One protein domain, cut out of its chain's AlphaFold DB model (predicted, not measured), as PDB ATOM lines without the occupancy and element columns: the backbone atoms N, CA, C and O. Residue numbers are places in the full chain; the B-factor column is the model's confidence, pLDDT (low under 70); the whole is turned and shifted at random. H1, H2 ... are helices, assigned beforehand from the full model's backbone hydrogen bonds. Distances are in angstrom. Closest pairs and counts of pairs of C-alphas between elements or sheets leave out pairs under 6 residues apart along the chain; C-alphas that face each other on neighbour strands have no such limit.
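This is residues 62 to 108 of the 155 residues of an uncharacterized protein of Gammaproteobacteria bacterium (UniProt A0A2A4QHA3). Two helices cross at a steep angle as a lopsided X, the shorter H1 lying over the first part of the longer H3, and the very short H2 sits in the connection between them at one end of the domain. The stretch before H1, residues 62 to 68, runs beside the second part of H3, and the first and last printed residues lie at the end of the domain away from H2. The printed part has 47 residues with three named helices, in the order H1, H2, H3, and no named strand; 29 of the residues are in these helices, and the class is all helix. The whole is compact, with a radius of gyration of the C-alphas of 10.7 A, and elongated in outline, with spans of 29 by 19 by 17 A.

H1, residues 69 to 78, touches H3, residues 91 to 105, with 13 pairs of C-alphas within 8 A. The closest C-alphas of the two are those of Lys 73 and Ala 95, 5.5 A apart. Their lines stand at a steep tilt of 64 degrees, and they run opposite ways. Their centres are 10.8 A apart. H2, residues 81 to 84, touches no helix. It is close to H1 but not clearly touching, the closest C-alphas being those of Ile 76 and Val 82, 6.6 A apart. It is also close to H3 but not clearly touching, with the C-alphas of Val 82 and Val 91 the closest at 7.0 A. In H1 and H3 every O i to N i+4 pair is within hydrogen-bond range; H2, with 4 residues, is too short for such a pair, and its 1 pair of O i to N i+3 is within range.

Residues 62 to 68 come before H1. H1 begins at C-alpha 69, at (83.974, 14.949, -59.731), and runs to residue 78, 14.2 A from first to last C-alpha. H2 follows from Ile 81 to Asn 84. H3, the longest helix with 15 residues, begins at C-alpha 91, at (91.392, 21.191, -56.544), and ends at C-alpha 105, at (85.636, 2.431, -49.406), a length of 20.9 A. Residues 106 to 108 follow it.

The two C-alphas farthest apart in the domain are those of Arg 62 and Asn 88, at 30.1 A. The C-alphas of the first and last printed residues, Arg 62 and Lys 108, are 8.5 A apart. The printed part has no cut. The link from H1 to H2 is tight, with 2 residues between them, and the link from H2 to H3 is short, with 6 residues. The mean pLDDT of the printed part of this model is 92.5, and no printed residue is under 70; H2 has a mean of 86.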
ATOM      1  N   ARG A  62      77.674   4.217 -50.126       94.06
ATOM      2  CA  ARG A  62      78.349   2.916 -50.277       94.06
ATOM      3  C   ARG A  62      79.548   3.013 -51.232       94.06
ATOM      4  O   ARG A  62      79.622   3.924 -52.066       94.06
ATOM      5  N   SER A  63      80.482   2.073 -51.096       95.44
ATOM      6  CA  SER A  63      81.539   1.852 -52.086       95.44
ATOM      7  C   SER A  63      80.937   1.440 -53.435       95.44
ATOM      8  O   SER A  63      79.778   1.030 -53.523       95.44
ATOM      9  N   GLY A  64      81.712   1.590 -54.504       93.75
ATOM     10  CA  GLY A  64      81.313   1.278 -55.871       93.75
ATOM     11  C   GLY A  64      81.816   2.324 -56.861       93.75
ATOM     12  O   GLY A  64      82.979   2.715 -56.834       93.75
ATOM     13  N   GLY A  65      80.933   2.786 -57.750       92.94
ATOM     14  CA  GLY A  65      81.282   3.733 -58.812       92.94
ATOM     15  C   GLY A  65      81.828   5.070 -58.299       92.94
ATOM     16  O   GLY A  65      81.623   5.449 -57.140       92.94
ATOM     17  N   PHE A  66      82.489   5.814 -59.185       93.94
ATOM     18  CA  PHE A  66      82.983   7.152 -58.871       93.94
ATOM     19  C   PHE A  66      81.821   8.120 -58.606       93.94
ATOM     20  O   PHE A  66      80.843   8.128 -59.357       93.94
ATOM     21  N   PRO A  67      81.891   8.942 -57.546       93.75
ATOM     22  CA  PRO A  67      80.995  10.084 -57.410       93.75
ATOM     23  C   PRO A  67      81.311  11.158 -58.473       93.75
ATOM     24  O   PRO A  67      82.438  11.208 -58.975       93.75
ATOM     25  N   PRO A  68      80.357  12.053 -58.790       93.69
ATOM     26  CA  PRO A  68      80.587  13.148 -59.730       93.69
ATOM     27  C   PRO A  68      81.732  14.062 -59.268       93.69
ATOM     28  O   PRO A  68      81.660  14.673 -58.200       93.69
ATOM     29  N   ALA A  69      82.784  14.174 -60.082       93.12
ATOM     30  CA  ALA A  69      83.974  14.949 -59.731       93.12
ATOM     31  C   ALA A  69      83.656  16.436 -59.504       93.12
ATOM     32  O   ALA A  69      84.156  17.025 -58.548       93.12
ATOM     33  N   GLU A  70      82.777  17.025 -60.323       95.00
ATOM     34  CA  GLU A  70      82.377  18.433 -60.190       95.00
ATOM     35  C   GLU A  70      81.674  18.728 -58.860       95.00
ATOM     36  O   GLU A  70      81.941  19.754 -58.236       95.00
ATOM     37  N   ALA A  71      80.849  17.800 -58.364       93.31
ATOM     38  CA  ALA A  71      80.200  17.956 -57.064       93.31
ATOM     39  C   ALA A  71      81.230  17.995 -55.923       93.31
ATOM     40  O   ALA A  71      81.114  18.806 -55.004       93.31
ATOM     41  N   ILE A  72      82.281  17.170 -56.006       95.06
ATOM     42  CA  ILE A  72      83.364  17.161 -55.016       95.06
ATOM     43  C   ILE A  72      84.209  18.429 -55.115       95.06
ATOM     44  O   ILE A  72      84.531  19.011 -54.082       95.06
ATOM     45  N   LYS A  73      84.550  18.890 -56.325       95.62
ATOM     46  CA  LYS A  73      85.275  20.158 -56.507       95.62
ATOM     47  C   LYS A  73      84.508  21.316 -55.880       95.62
ATOM     48  O   LYS A  73      85.084  22.073 -55.102       95.62
ATOM     49  N   LYS A  74      83.206  21.412 -56.165       94.75
ATOM     50  CA  LYS A  74      82.346  22.431 -55.566       94.75
ATOM     51  C   LYS A  74      82.330  22.320 -54.043       94.75
ATOM     52  O   LYS A  74      82.537  23.319 -53.369       94.75
ATOM     53  N   TRP A  75      82.173  21.116 -53.497       94.00
ATOM     54  CA  TRP A  75      82.213  20.901 -52.050       94.00
ATOM     55  C   TRP A  75      83.552  21.316 -51.414       94.00
ATOM     56  O   TRP A  75      83.543  21.950 -50.361       94.00
ATOM     57  N   ILE A  76      84.690  21.020 -52.056       94.06
ATOM     58  CA  ILE A  76      86.031  21.437 -51.602       94.06
ATOM     59  C   ILE A  76      86.119  22.963 -51.487       94.06
ATOM     60  O   ILE A  76      86.631  23.476 -50.489       94.06
ATOM     61  N   VAL A  77      85.633  23.675 -52.505       93.56
ATOM     62  CA  VAL A  77      85.647  25.143 -52.554       93.56
ATOM     63  C   VAL A  77      84.680  25.727 -51.527       93.56
ATOM     64  O   VAL A  77      85.099  26.542 -50.712       93.56
ATOM     65  N   ASP A  78      83.431  25.259 -51.502       94.06
ATOM     66  CA  ASP A  78      82.391  25.741 -50.583       94.06
ATOM     67  C   ASP A  78      82.789  25.544 -49.109       94.06
ATOM     68  O   ASP A  78      82.470  26.366 -48.258       94.06
ATOM     69  N   LYS A  79      83.511  24.461 -48.787       90.50
ATOM     70  CA  LYS A  79      84.026  24.200 -47.432       90.50
ATOM     71  C   LYS A  79      85.317  24.957 -47.101       90.50
ATOM     72  O   LYS A  79      85.827  24.804 -45.994       90.50
ATOM     73  N   GLY A  80      85.886  25.710 -48.042       90.50
ATOM     74  CA  GLY A  80      87.156  26.410 -47.850       90.50
ATOM     75  C   GLY A  80      88.347  25.472 -47.632       90.50
ATOM     76  O   GLY A  80      89.366  25.889 -47.086       90.50
ATOM     77  N   ILE A  81      88.248  24.203 -48.050       90.00
ATOM     78  CA  ILE A  81      89.307  23.201 -47.839       90.00
ATOM     79  C   ILE A  81      90.592  23.633 -48.545       90.00
ATOM     80  O   ILE A  81      91.671  23.425 -47.998       90.00
ATOM     81  N   VAL A  82      90.466  24.288 -49.706       85.69
ATOM     82  CA  VAL A  82      91.588  24.801 -50.510       85.69
ATOM     83  C   VAL A  82      92.550  25.658 -49.686       85.69
ATOM     84  O   VAL A  82      93.759  25.528 -49.844       85.69
ATOM     85  N   ASN A  83      92.028  26.454 -48.750       84.12
ATOM     86  CA  ASN A  83      92.826  27.373 -47.933       84.12
ATOM     87  C   ASN A  83      93.739  26.651 -46.930       84.12
ATOM     88  O   ASN A  83      94.688  27.240 -46.425       84.12
ATOM     89  N   ASN A  84      93.458  25.378 -46.641       82.56
ATOM     90  CA  ASN A  84      94.154  24.584 -45.629       82.56
ATOM     91  C   ASN A  84      95.066  23.508 -46.233       82.56
ATOM     92  O   ASN A  84      95.646  22.700 -45.500       82.56
ATOM     93  N   ILE A  85      95.178  23.445 -47.561       80.94
ATOM     94  CA  ILE A  85      95.974  22.411 -48.211       80.94
ATOM     95  C   ILE A  85      97.462  22.757 -48.114       80.94
ATOM     96  O   ILE A  85      97.904  23.812 -48.560       80.94
ATOM     97  N   LYS A  86      98.259  21.834 -47.565       76.38
ATOM     98  CA  LYS A  86      99.723  21.924 -47.591       76.38
ATOM     99  C   LYS A  86     100.253  21.383 -48.923       76.38
ATOM    100  O   LYS A  86      99.970  20.240 -49.275       76.38
ATOM    101  N   GLY A  87     101.060  22.178 -49.624       77.94
ATOM    102  CA  GLY A  87     101.683  21.805 -50.900       77.94
ATOM    103  C   GLY A  87     100.896  22.261 -52.136       77.94
ATOM    104  O   GLY A  87      99.899  22.962 -52.029       77.94
ATOM    105  N   ASN A  88     101.366  21.868 -53.324       83.50
ATOM    106  CA  ASN A  88     100.884  22.392 -54.610       83.50
ATOM    107  C   ASN A  88      99.891  21.448 -55.324       83.50
ATOM    108  O   ASN A  88     100.059  21.123 -56.499       83.50
ATOM    109  N   ILE A  89      98.889  20.929 -54.606       90.00
ATOM    110  CA  ILE A  89      97.865  20.053 -55.201       90.00
ATOM    111  C   ILE A  89      96.681  20.877 -55.713       90.00
ATOM    112  O   ILE A  89      96.103  21.691 -54.996       90.00
ATOM    113  N   SER A  90      96.285  20.632 -56.962       92.38
ATOM    114  CA  SER A  90      95.111  21.285 -57.542       92.38
ATOM    115  C   SER A  90      93.804  20.763 -56.931       92.38
ATOM    116  O   SER A  90      93.705  19.597 -56.536       92.38
ATOM    117  N   VAL A  91      92.756  21.593 -56.942       93.81
ATOM    118  CA  VAL A  91      91.392  21.191 -56.544       93.81
ATOM    119  C   VAL A  91      90.922  19.966 -57.332       93.81
ATOM    120  O   VAL A  91      90.328  19.056 -56.759       93.81
ATOM    121  N   SER A  92      91.236  19.896 -58.627       95.31
ATOM    122  CA  SER A  92      90.891  18.757 -59.485       95.31
ATOM    123  C   SER A  92      91.586  17.469 -59.053       95.31
ATOM    124  O   SER A  92      90.944  16.423 -58.963       95.31
ATOM    125  N   SER A  93      92.882  17.540 -58.743       95.00
ATOM    126  CA  SER A  93      93.650  16.395 -58.250       95.00
ATOM    127  C   SER A  93      93.119  15.923 -56.896       95.00
ATOM    128  O   SER A  93      92.910  14.726 -56.706       95.00
ATOM    129  N   LEU A  94      92.825  16.846 -55.976       94.81
ATOM    130  CA  LEU A  94      92.228  16.504 -54.686       94.81
ATOM    131  C   LEU A  94      90.840  15.870 -54.856       94.81
ATOM    132  O   LEU A  94      90.560  14.838 -54.246       94.81
ATOM    133  N   ALA A  95      89.992  16.438 -55.717       96.69
ATOM    134  CA  ALA A  95      88.664  15.902 -55.997       96.69
ATOM    135  C   ALA A  95      88.732  14.476 -56.553       96.69
ATOM    136  O   ALA A  95      87.976  13.613 -56.111       96.69
ATOM    137  N   PHE A  96      89.674  14.201 -57.458       96.81
ATOM    138  CA  PHE A  96      89.908  12.856 -57.980       96.81
ATOM    139  C   PHE A  96      90.328  11.870 -56.881       96.81
ATOM    140  O   PHE A  96      89.795  10.763 -56.812       96.81
ATOM    141  N   LEU A  97      91.246  12.264 -55.992       95.56
ATOM    142  CA  LEU A  97      91.691  11.410 -54.885       95.56
ATOM    143  C   LEU A  97      90.555  11.107 -53.901       95.56
ATOM    144  O   LEU A  97      90.394   9.957 -53.484       95.56
ATOM    145  N   ILE A  98      89.733  12.107 -53.577       95.12
ATOM    146  CA  ILE A  98      88.533  11.928 -52.749       95.12
ATOM    147  C   ILE A  98      87.548  10.991 -53.452       95.12
ATOM    148  O   ILE A  98      87.103  10.016 -52.850       95.12
ATOM    149  N   ALA A  99      87.254  11.228 -54.732       97.19
ATOM    150  CA  ALA A  99      86.339  10.398 -55.509       97.19
ATOM    151  C   ALA A  99      86.804   8.936 -55.562       97.19
ATOM    152  O   ALA A  99      86.004   8.030 -55.336       97.19
ATOM    153  N   ARG A 100      88.105   8.706 -55.775       97.38
ATOM    154  CA  ARG A 100      88.719   7.373 -55.773       97.38
ATOM    155  C   ARG A 100      88.593   6.688 -54.415       97.38
ATOM    156  O   ARG A 100      88.293   5.496 -54.366       97.38
ATOM    157  N   LYS A 101      88.804   7.418 -53.318       96.19
ATOM    158  CA  LYS A 101      88.637   6.869 -51.966       96.19
ATOM    159  C   LYS A 101      87.184   6.475 -51.707       96.19
ATOM    160  O   LYS A 101      86.932   5.350 -51.293       96.19
ATOM    161  N   ILE A 102      86.241   7.363 -52.021       96.25
ATOM    162  CA  ILE A 102      84.802   7.111 -51.878       96.25
ATOM    163  C   ILE A 102      84.356   5.930 -52.754       96.25
ATOM    164  O   ILE A 102      83.540   5.121 -52.327       96.25
ATOM    165  N   ALA A 103      84.891   5.797 -53.968       97.19
ATOM    166  CA  ALA A 103      84.621   4.652 -54.833       97.19
ATOM    167  C   ALA A 103      85.097   3.338 -54.186       97.19
ATOM    168  O   ALA A 103      84.360   2.360 -54.134       97.19
ATOM    169  N   ARG A 104      86.307   3.322 -53.620       97.38
ATOM    170  CA  ARG A 104      86.889   2.119 -53.011       97.38
ATOM    171  C   ARG A 104      86.220   1.718 -51.695       97.38
ATOM    172  O   ARG A 104      85.953   0.544 -51.480       97.38
ATOM    173  N   GLU A 105      85.987   2.681 -50.813       96.25
ATOM    174  CA  GLU A 105      85.636   2.431 -49.406       96.25
ATOM    175  C   GLU A 105      84.202   2.845 -49.065       96.25
ATOM    176  O   GLU A 105      83.678   2.485 -48.015       96.25
ATOM    177  N   GLY A 106      83.551   3.601 -49.946       94.81
ATOM    178  CA  GLY A 106      82.376   4.365 -49.568       94.81
ATOM    179  C   GLY A 106      82.764   5.537 -48.675       94.81
ATOM    180  O   GLY A 106      83.925   5.949 -48.585       94.81
ATOM    181  N   TRP A 107      81.764   6.118 -48.034       92.31
ATOM    182  CA  TRP A 107      81.941   7.231 -47.126       92.31
ATOM    183  C   TRP A 107      80.809   7.300 -46.109       92.31
ATOM    184  O   TRP A 107      79.633   7.167 -46.447       92.31
ATOM    185  N   LYS A 108      81.195   7.578 -44.866       92.50
ATOM    186  CA  LYS A 108      80.322   7.959 -43.762       92.50
ATOM    187  C   LYS A 108      80.978   9.082 -42.969       92.50
ATOM    188  O   LYS A 108      82.192   9.292 -43.044       92.50
TER     189      LYS A 108